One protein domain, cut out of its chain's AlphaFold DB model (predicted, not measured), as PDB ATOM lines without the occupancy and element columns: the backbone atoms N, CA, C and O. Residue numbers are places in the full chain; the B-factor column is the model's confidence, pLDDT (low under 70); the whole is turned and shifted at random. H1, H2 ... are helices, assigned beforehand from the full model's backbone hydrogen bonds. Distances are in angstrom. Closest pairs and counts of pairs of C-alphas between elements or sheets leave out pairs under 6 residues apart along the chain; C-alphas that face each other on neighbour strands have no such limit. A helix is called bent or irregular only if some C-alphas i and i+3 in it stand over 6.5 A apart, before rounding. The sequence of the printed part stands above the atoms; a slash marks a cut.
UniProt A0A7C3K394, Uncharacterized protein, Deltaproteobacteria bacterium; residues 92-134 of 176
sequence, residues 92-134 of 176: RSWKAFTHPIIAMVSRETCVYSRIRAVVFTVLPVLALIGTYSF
ATOM      1  N   ARG A  92     -16.265  19.447 -43.549       90.12
ATOM      2  CA  ARG A  92     -15.873  18.050 -43.759       90.12
ATOM      3  C   ARG A  92     -16.407  17.139 -42.651       90.12
ATOM      4  O   ARG A  92     -16.934  16.074 -42.958       90.12
ATOM      5  N   SER A  93     -16.270  17.553 -41.392       88.00
ATOM      6  CA  SER A  93     -16.739  16.799 -40.223       88.00
ATOM      7  C   SER A  93     -18.262  16.731 -40.194       88.00
ATOM      8  O   SER A  93     -18.820  15.651 -40.007       88.00
ATOM      9  N   TRP A  94     -18.928  17.848 -40.493       90.94
ATOM     10  CA  TRP A  94     -20.382  17.924 -40.581       90.94
ATOM     11  C   TRP A  94     -20.951  17.014 -41.676       90.94
ATOM     12  O   TRP A  94     -21.850  16.209 -41.423       90.94
ATOM     13  N   LYS A  95     -20.386  17.067 -42.890       91.06
ATOM     14  CA  LYS A  95     -20.775  16.176 -43.993       91.06
ATOM     15  C   LYS A  95     -20.514  14.713 -43.647       91.06
ATOM     16  O   LYS A  95     -21.382  13.880 -43.868       91.06
ATOM     17  N   ALA A  96     -19.364  14.386 -43.057       89.56
ATOM     18  CA  ALA A  96     -19.047  13.014 -42.654       89.56
ATOM     19  C   ALA A  96     -19.969  12.482 -41.541       89.56
ATOM     20  O   ALA A  96     -20.254  11.286 -41.497       89.56
ATOM     21  N   PHE A  97     -20.440  13.355 -40.649       90.81
ATOM     22  CA  PHE A  97     -21.386  13.009 -39.591       90.81
ATOM     23  C   PHE A  97     -22.810  12.800 -40.118       90.81
ATOM     24  O   PHE A  97     -23.480  11.848 -39.724       90.81
ATOM     25  N   THR A  98     -23.267  13.662 -41.027       89.75
ATOM     26  CA  THR A  98     -24.629  13.616 -41.588       89.75
ATOM     27  C   THR A  98     -24.788  12.587 -42.706       89.75
ATOM     28  O   THR A  98     -25.868  12.018 -42.855       89.75
ATOM     29  N   HIS A  99     -23.721  12.287 -43.450       89.31
ATOM     30  CA  HIS A  99     -23.719  11.314 -44.544       89.31
ATOM     31  C   HIS A  99     -24.372   9.964 -44.195       89.31
ATOM     32  O   HIS A  99     -25.278   9.570 -44.925       89.31
ATOM     33  N   PRO A 100     -24.022   9.263 -43.094       86.31
ATOM     34  CA  PRO A 100     -24.666   7.988 -42.768       86.31
ATOM     35  C   PRO A 100     -26.171   8.119 -42.487       86.31
ATOM     36  O   PRO A 100     -26.928   7.201 -42.798       86.31
ATOM     37  N   ILE A 101     -26.624   9.250 -41.934       87.94
ATOM     38  CA  ILE A 101     -28.046   9.505 -41.655       87.94
ATOM     39  C   ILE A 101     -28.802   9.709 -42.971       87.94
ATOM     40  O   ILE A 101     -29.839   9.086 -43.199       87.94
ATOM     41  N   ILE A 102     -28.258  10.546 -43.856       88.75
ATOM     42  CA  ILE A 102     -28.848  10.825 -45.168       88.75
ATOM     43  C   ILE A 102     -28.860   9.550 -46.016       88.75
ATOM     44  O   ILE A 102     -29.908   9.191 -46.542       88.75
ATOM     45  N   ALA A 103     -27.753   8.807 -46.069       87.38
ATOM     46  CA  ALA A 103     -27.662   7.544 -46.801       87.38
ATOM     47  C   ALA A 103     -28.668   6.496 -46.284       87.38
ATOM     48  O   ALA A 103     -29.277   5.769 -47.079       87.38
ATOM     49  N   MET A 104     -28.904   6.451 -44.963       88.19
ATOM     50  CA  MET A 104     -29.936   5.602 -44.359       88.19
ATOM     51  C   MET A 104     -31.336   5.958 -44.872       88.19
ATOM     52  O   MET A 104     -32.103   5.065 -45.240       88.19
ATOM     53  N   VAL A 105     -31.679   7.247 -44.911       87.94
ATOM     54  CA  VAL A 105     -33.003   7.723 -45.343       87.94
ATOM     55  C   VAL A 105     -33.186   7.557 -46.854       87.94
ATOM     56  O   VAL A 105     -34.183   6.957 -47.274       87.94
ATOM     57  N   SER A 106     -32.204   7.998 -47.644       85.88
ATOM     58  CA  SER A 106     -32.182   7.977 -49.116       85.88
ATOM     59  C   SER A 106     -32.064   6.579 -49.721       85.88
ATOM     60  O   SER A 106     -32.272   6.406 -50.918       85.88
ATOM     61  N   ARG A 107     -31.811   5.552 -48.898       75.06
ATOM     62  CA  ARG A 107     -31.836   4.139 -49.304       75.06
ATOM     63  C   ARG A 107     -30.790   3.771 -50.361       75.06
ATOM     64  O   ARG A 107     -31.022   2.892 -51.185       75.06
ATOM     65  N   GLU A 108     -29.610   4.376 -50.274       74.06
ATOM     66  CA  GLU A 108     -28.534   4.214 -51.265       74.06
ATOM     67  C   GLU A 108     -28.037   2.761 -51.410       74.06
ATOM     68  O   GLU A 108     -27.478   2.384 -52.434       74.06
ATOM     69  N   THR A 109     -28.223   1.908 -50.394       82.19
ATOM     70  CA  THR A 109     -27.758   0.510 -50.414       82.19
ATOM     71  C   THR A 109     -28.742  -0.428 -49.710       82.19
ATOM     72  O   THR A 109     -29.453  -0.032 -48.783       82.19
ATOM     73  N   CYS A 110     -28.742  -1.715 -50.085       77.69
ATOM     74  CA  CYS A 110     -29.540  -2.759 -49.423       77.69
ATOM     75  C   CYS A 110     -29.311  -2.837 -47.902       77.69
ATOM     76  O   CYS A 110     -30.252  -3.098 -47.153       77.69
ATOM     77  N   VAL A 111     -28.088  -2.577 -47.427       83.06
ATOM     78  CA  VAL A 111     -27.768  -2.550 -45.989       83.06
ATOM     79  C   VAL A 111     -28.486  -1.387 -45.294       83.06
ATOM     80  O   VAL A 111     -29.198  -1.603 -44.315       83.06
ATOM     81  N   TYR A 112     -28.387  -0.177 -45.849       83.81
ATOM     82  CA  TYR A 112     -29.062   1.018 -45.332       83.81
ATOM     83  C   TYR A 112     -30.588   0.883 -45.330       83.81
ATOM     84  O   TYR A 112     -31.244   1.305 -44.381       83.81
ATOM     85  N   SER A 113     -31.154   0.205 -46.332       83.25
ATOM     86  CA  SER A 113     -32.583  -0.131 -46.387       83.25
ATOM     87  C   SER A 113     -33.057  -0.947 -45.176       83.25
ATOM     88  O   SER A 113     -34.115  -0.649 -44.612       83.25
ATOM     89  N   ARG A 114     -32.274  -1.951 -44.750       88.38
ATOM     90  CA  ARG A 114     -32.584  -2.777 -43.571       88.38
ATOM     91  C   ARG A 114     -32.430  -1.991 -42.276       88.38
ATOM     92  O   ARG A 114     -33.324  -2.043 -41.440       88.38
ATOM     93  N   ILE A 115     -31.340  -1.229 -42.137       88.25
ATOM     94  CA  ILE A 115     -31.112  -0.371 -40.963       88.25
ATOM     95  C   ILE A 115     -32.274   0.610 -40.801       88.25
ATOM     96  O   ILE A 115     -32.808   0.744 -39.705       88.25
ATOM     97  N   ARG A 116     -32.737   1.222 -41.897       88.00
ATOM     98  CA  ARG A 116     -33.906   2.103 -41.885       88.00
ATOM     99  C   ARG A 116     -35.146   1.387 -41.354       88.00
ATOM    100  O   ARG A 116     -35.783   1.901 -40.448       88.00
ATOM    101  N   ALA A 117     -35.477   0.211 -41.886       90.25
ATOM    102  CA  ALA A 117     -36.638  -0.547 -41.414       90.25
ATOM    103  C   ALA A 117     -36.554  -0.819 -39.903       90.25
ATOM    104  O   ALA A 117     -37.507  -0.544 -39.183       90.25
ATOM    105  N   VAL A 118     -35.386  -1.248 -39.415       93.19
ATOM    106  CA  VAL A 118     -35.154  -1.466 -37.980       93.19
ATOM    107  C   VAL A 118     -35.351  -0.177 -37.187       93.19
ATOM    108  O   VAL A 118     -36.111  -0.177 -36.227       93.19
ATOM    109  N   VAL A 119     -34.725   0.932 -37.585       90.94
ATOM    110  CA  VAL A 119     -34.822   2.211 -36.864       90.94
ATOM    111  C   VAL A 119     -36.268   2.708 -36.808       90.94
ATOM    112  O   VAL A 119     -36.738   3.066 -35.733       90.94
ATOM    113  N   PHE A 120     -36.995   2.674 -37.926       92.75
ATOM    114  CA  PHE A 120     -38.385   3.136 -37.998       92.75
ATOM    115  C   PHE A 120     -39.374   2.239 -37.245       92.75
ATOM    116  O   PHE A 120     -40.446   2.709 -36.884       92.75
ATOM    117  N   THR A 121     -39.032   0.978 -36.979       94.75
ATOM    118  CA  THR A 121     -39.840   0.101 -36.120       94.75
ATOM    119  C   THR A 121     -39.448   0.233 -34.650       94.75
ATOM    120  O   THR A 121     -40.313   0.338 -33.785       94.75
ATOM    121  N   VAL A 122     -38.150   0.262 -34.346       95.88
ATOM    122  CA  VAL A 122     -37.638   0.268 -32.971       95.88
ATOM    123  C   VAL A 122     -37.894   1.604 -32.277       95.88
ATOM    124  O   VAL A 122     -38.295   1.596 -31.118       95.88
ATOM    125  N   LEU A 123     -37.715   2.745 -32.956       93.62
ATOM    126  CA  LEU A 123     -37.923   4.066 -32.339       93.62
ATOM    127  C   LEU A 123     -39.344   4.240 -31.772       93.62
ATOM    128  O   LEU A 123     -39.457   4.570 -30.591       93.62
ATOM    129  N   PRO A 124     -40.421   3.990 -32.543       95.31
ATOM    130  CA  PRO A 124     -41.782   4.083 -32.020       95.31
ATOM    131  C   PRO A 124     -42.063   3.093 -30.889       95.31
ATOM    132  O   PRO A 124     -42.725   3.453 -29.921       95.31
ATOM    133  N   VAL A 125     -41.537   1.866 -30.974       96.75
ATOM    134  CA  VAL A 125     -41.707   0.854 -29.918       96.75
ATOM    135  C   VAL A 125     -41.033   1.300 -28.620       96.75
ATOM    136  O   VAL A 125     -41.639   1.215 -27.556       96.75
ATOM    137  N   LEU A 126     -39.810   1.830 -28.695       95.38
ATOM    138  CA  LEU A 126     -39.117   2.379 -27.531       95.38
ATOM    139  C   LEU A 126     -39.862   3.582 -26.947       95.38
ATOM    140  O   LEU A 126     -39.993   3.676 -25.729       95.38
ATOM    141  N   ALA A 127     -40.379   4.471 -27.799       94.56
ATOM    142  CA  ALA A 127     -41.190   5.599 -27.358       94.56
ATOM    143  C   ALA A 127     -42.455   5.125 -26.628       94.56
ATOM    144  O   ALA A 127     -42.747   5.634 -25.553       94.56
ATOM    145  N   LEU A 128     -43.148   4.112 -27.160       95.06
ATOM    146  CA  LEU A 128     -44.332   3.508 -26.546       95.06
ATOM    147  C   LEU A 128     -44.024   2.884 -25.180       95.06
ATOM    148  O   LEU A 128     -44.760   3.105 -24.223       95.06
ATOM    149  N   ILE A 129     -42.930   2.127 -25.061       95.62
ATOM    150  CA  ILE A 129     -42.519   1.525 -23.782       95.62
ATOM    151  C   ILE A 129     -42.153   2.617 -22.770       95.62
ATOM    152  O   ILE A 129     -42.530   2.532 -21.599       95.62
ATOM    153  N   GLY A 130     -41.433   3.650 -23.217       93.94
ATOM    154  CA  GLY A 130     -41.025   4.775 -22.382       93.94
ATOM    155  C   GLY A 130     -42.217   5.568 -21.851       93.94
ATOM    156  O   GLY A 130     -42.313   5.792 -20.645       93.94
ATOM    157  N   THR A 131     -43.159   5.940 -22.724       94.06
ATOM    158  CA  THR A 131     -44.366   6.676 -22.323       94.06
ATOM    159  C   THR A 131     -45.271   5.835 -21.438       94.06
ATOM    160  O   THR A 131     -45.733   6.338 -20.418       94.06
ATOM    161  N   TYR A 132     -45.466   4.551 -21.753       93.81
ATOM    162  CA  TYR A 132     -46.229   3.641 -20.901       93.81
ATOM    163  C   TYR A 132     -45.624   3.548 -19.496       93.81
ATOM    164  O   TYR A 132     -46.341   3.679 -18.510       93.81
ATOM    165  N   SER A 133     -44.303   3.385 -19.392       91.75
ATOM    166  CA  SER A 133     -43.618   3.281 -18.097       91.75
ATOM    167  C   SER A 133     -43.698   4.574 -17.284       91.75
ATOM    168  O   SER A 133     -43.805   4.515 -16.065       91.75
ATOM    169  N   PHE A 134     -43.667   5.733 -17.949       90.00
ATOM    170  CA  PHE A 134     -43.769   7.040 -17.298       90.00
ATOM    171  C   PHE A 134     -45.203   7.388 -16.869       90.00
ATOM    172  O   PHE A 134     -45.400   8.016 -15.835       90.00
TER     173      PHE A 134
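What this domain is: This is residues 92 to 134 of the 176 residues of an uncharacterized protein of Deltaproteobacteria bacterium (UniProt A0A7C3K394). Two helices, H1 then H2, meet near their ends as an L, with H2 the longer arm and residues 107 to 109 at the corner. Residues 92 to 99 of H1 and 120 to 134 of H2 stick out. The 43 printed residues are all helix by class, only just loose, close to extended, with a radius of gyration of the C-alphas of 13.6 A and spans of 40 by 24 by 11 A.

How they stand to each other: Look along H1, residues 92 to 106: its residues 103 to 105 alone touch H2, residues 110 to 134, at 112 to 116. The closest C-alphas, of Met 104 and Tyr 112, are 4.8 A apart. The lines are about perpendicular, at 89 degrees. Of O i to N i+4 pairs, 9 of 11 in H1 and 20 of 21 in H2 are within hydrogen-bond range.

Where its parts are: Find C-alpha 92 at (-15.873, 18.050, -43.759); H1 runs 19.9 A to C-alpha 106, only just irregular, with C-alphas 97 and 100 6.8 A apart. H2 runs 36.5 A to C-alpha 134 at (-43.769, 7.040, -17.298).

The domain as a whole: The printed part has no cut, its link is tight, and no printed residue is under 70 in pLDDT.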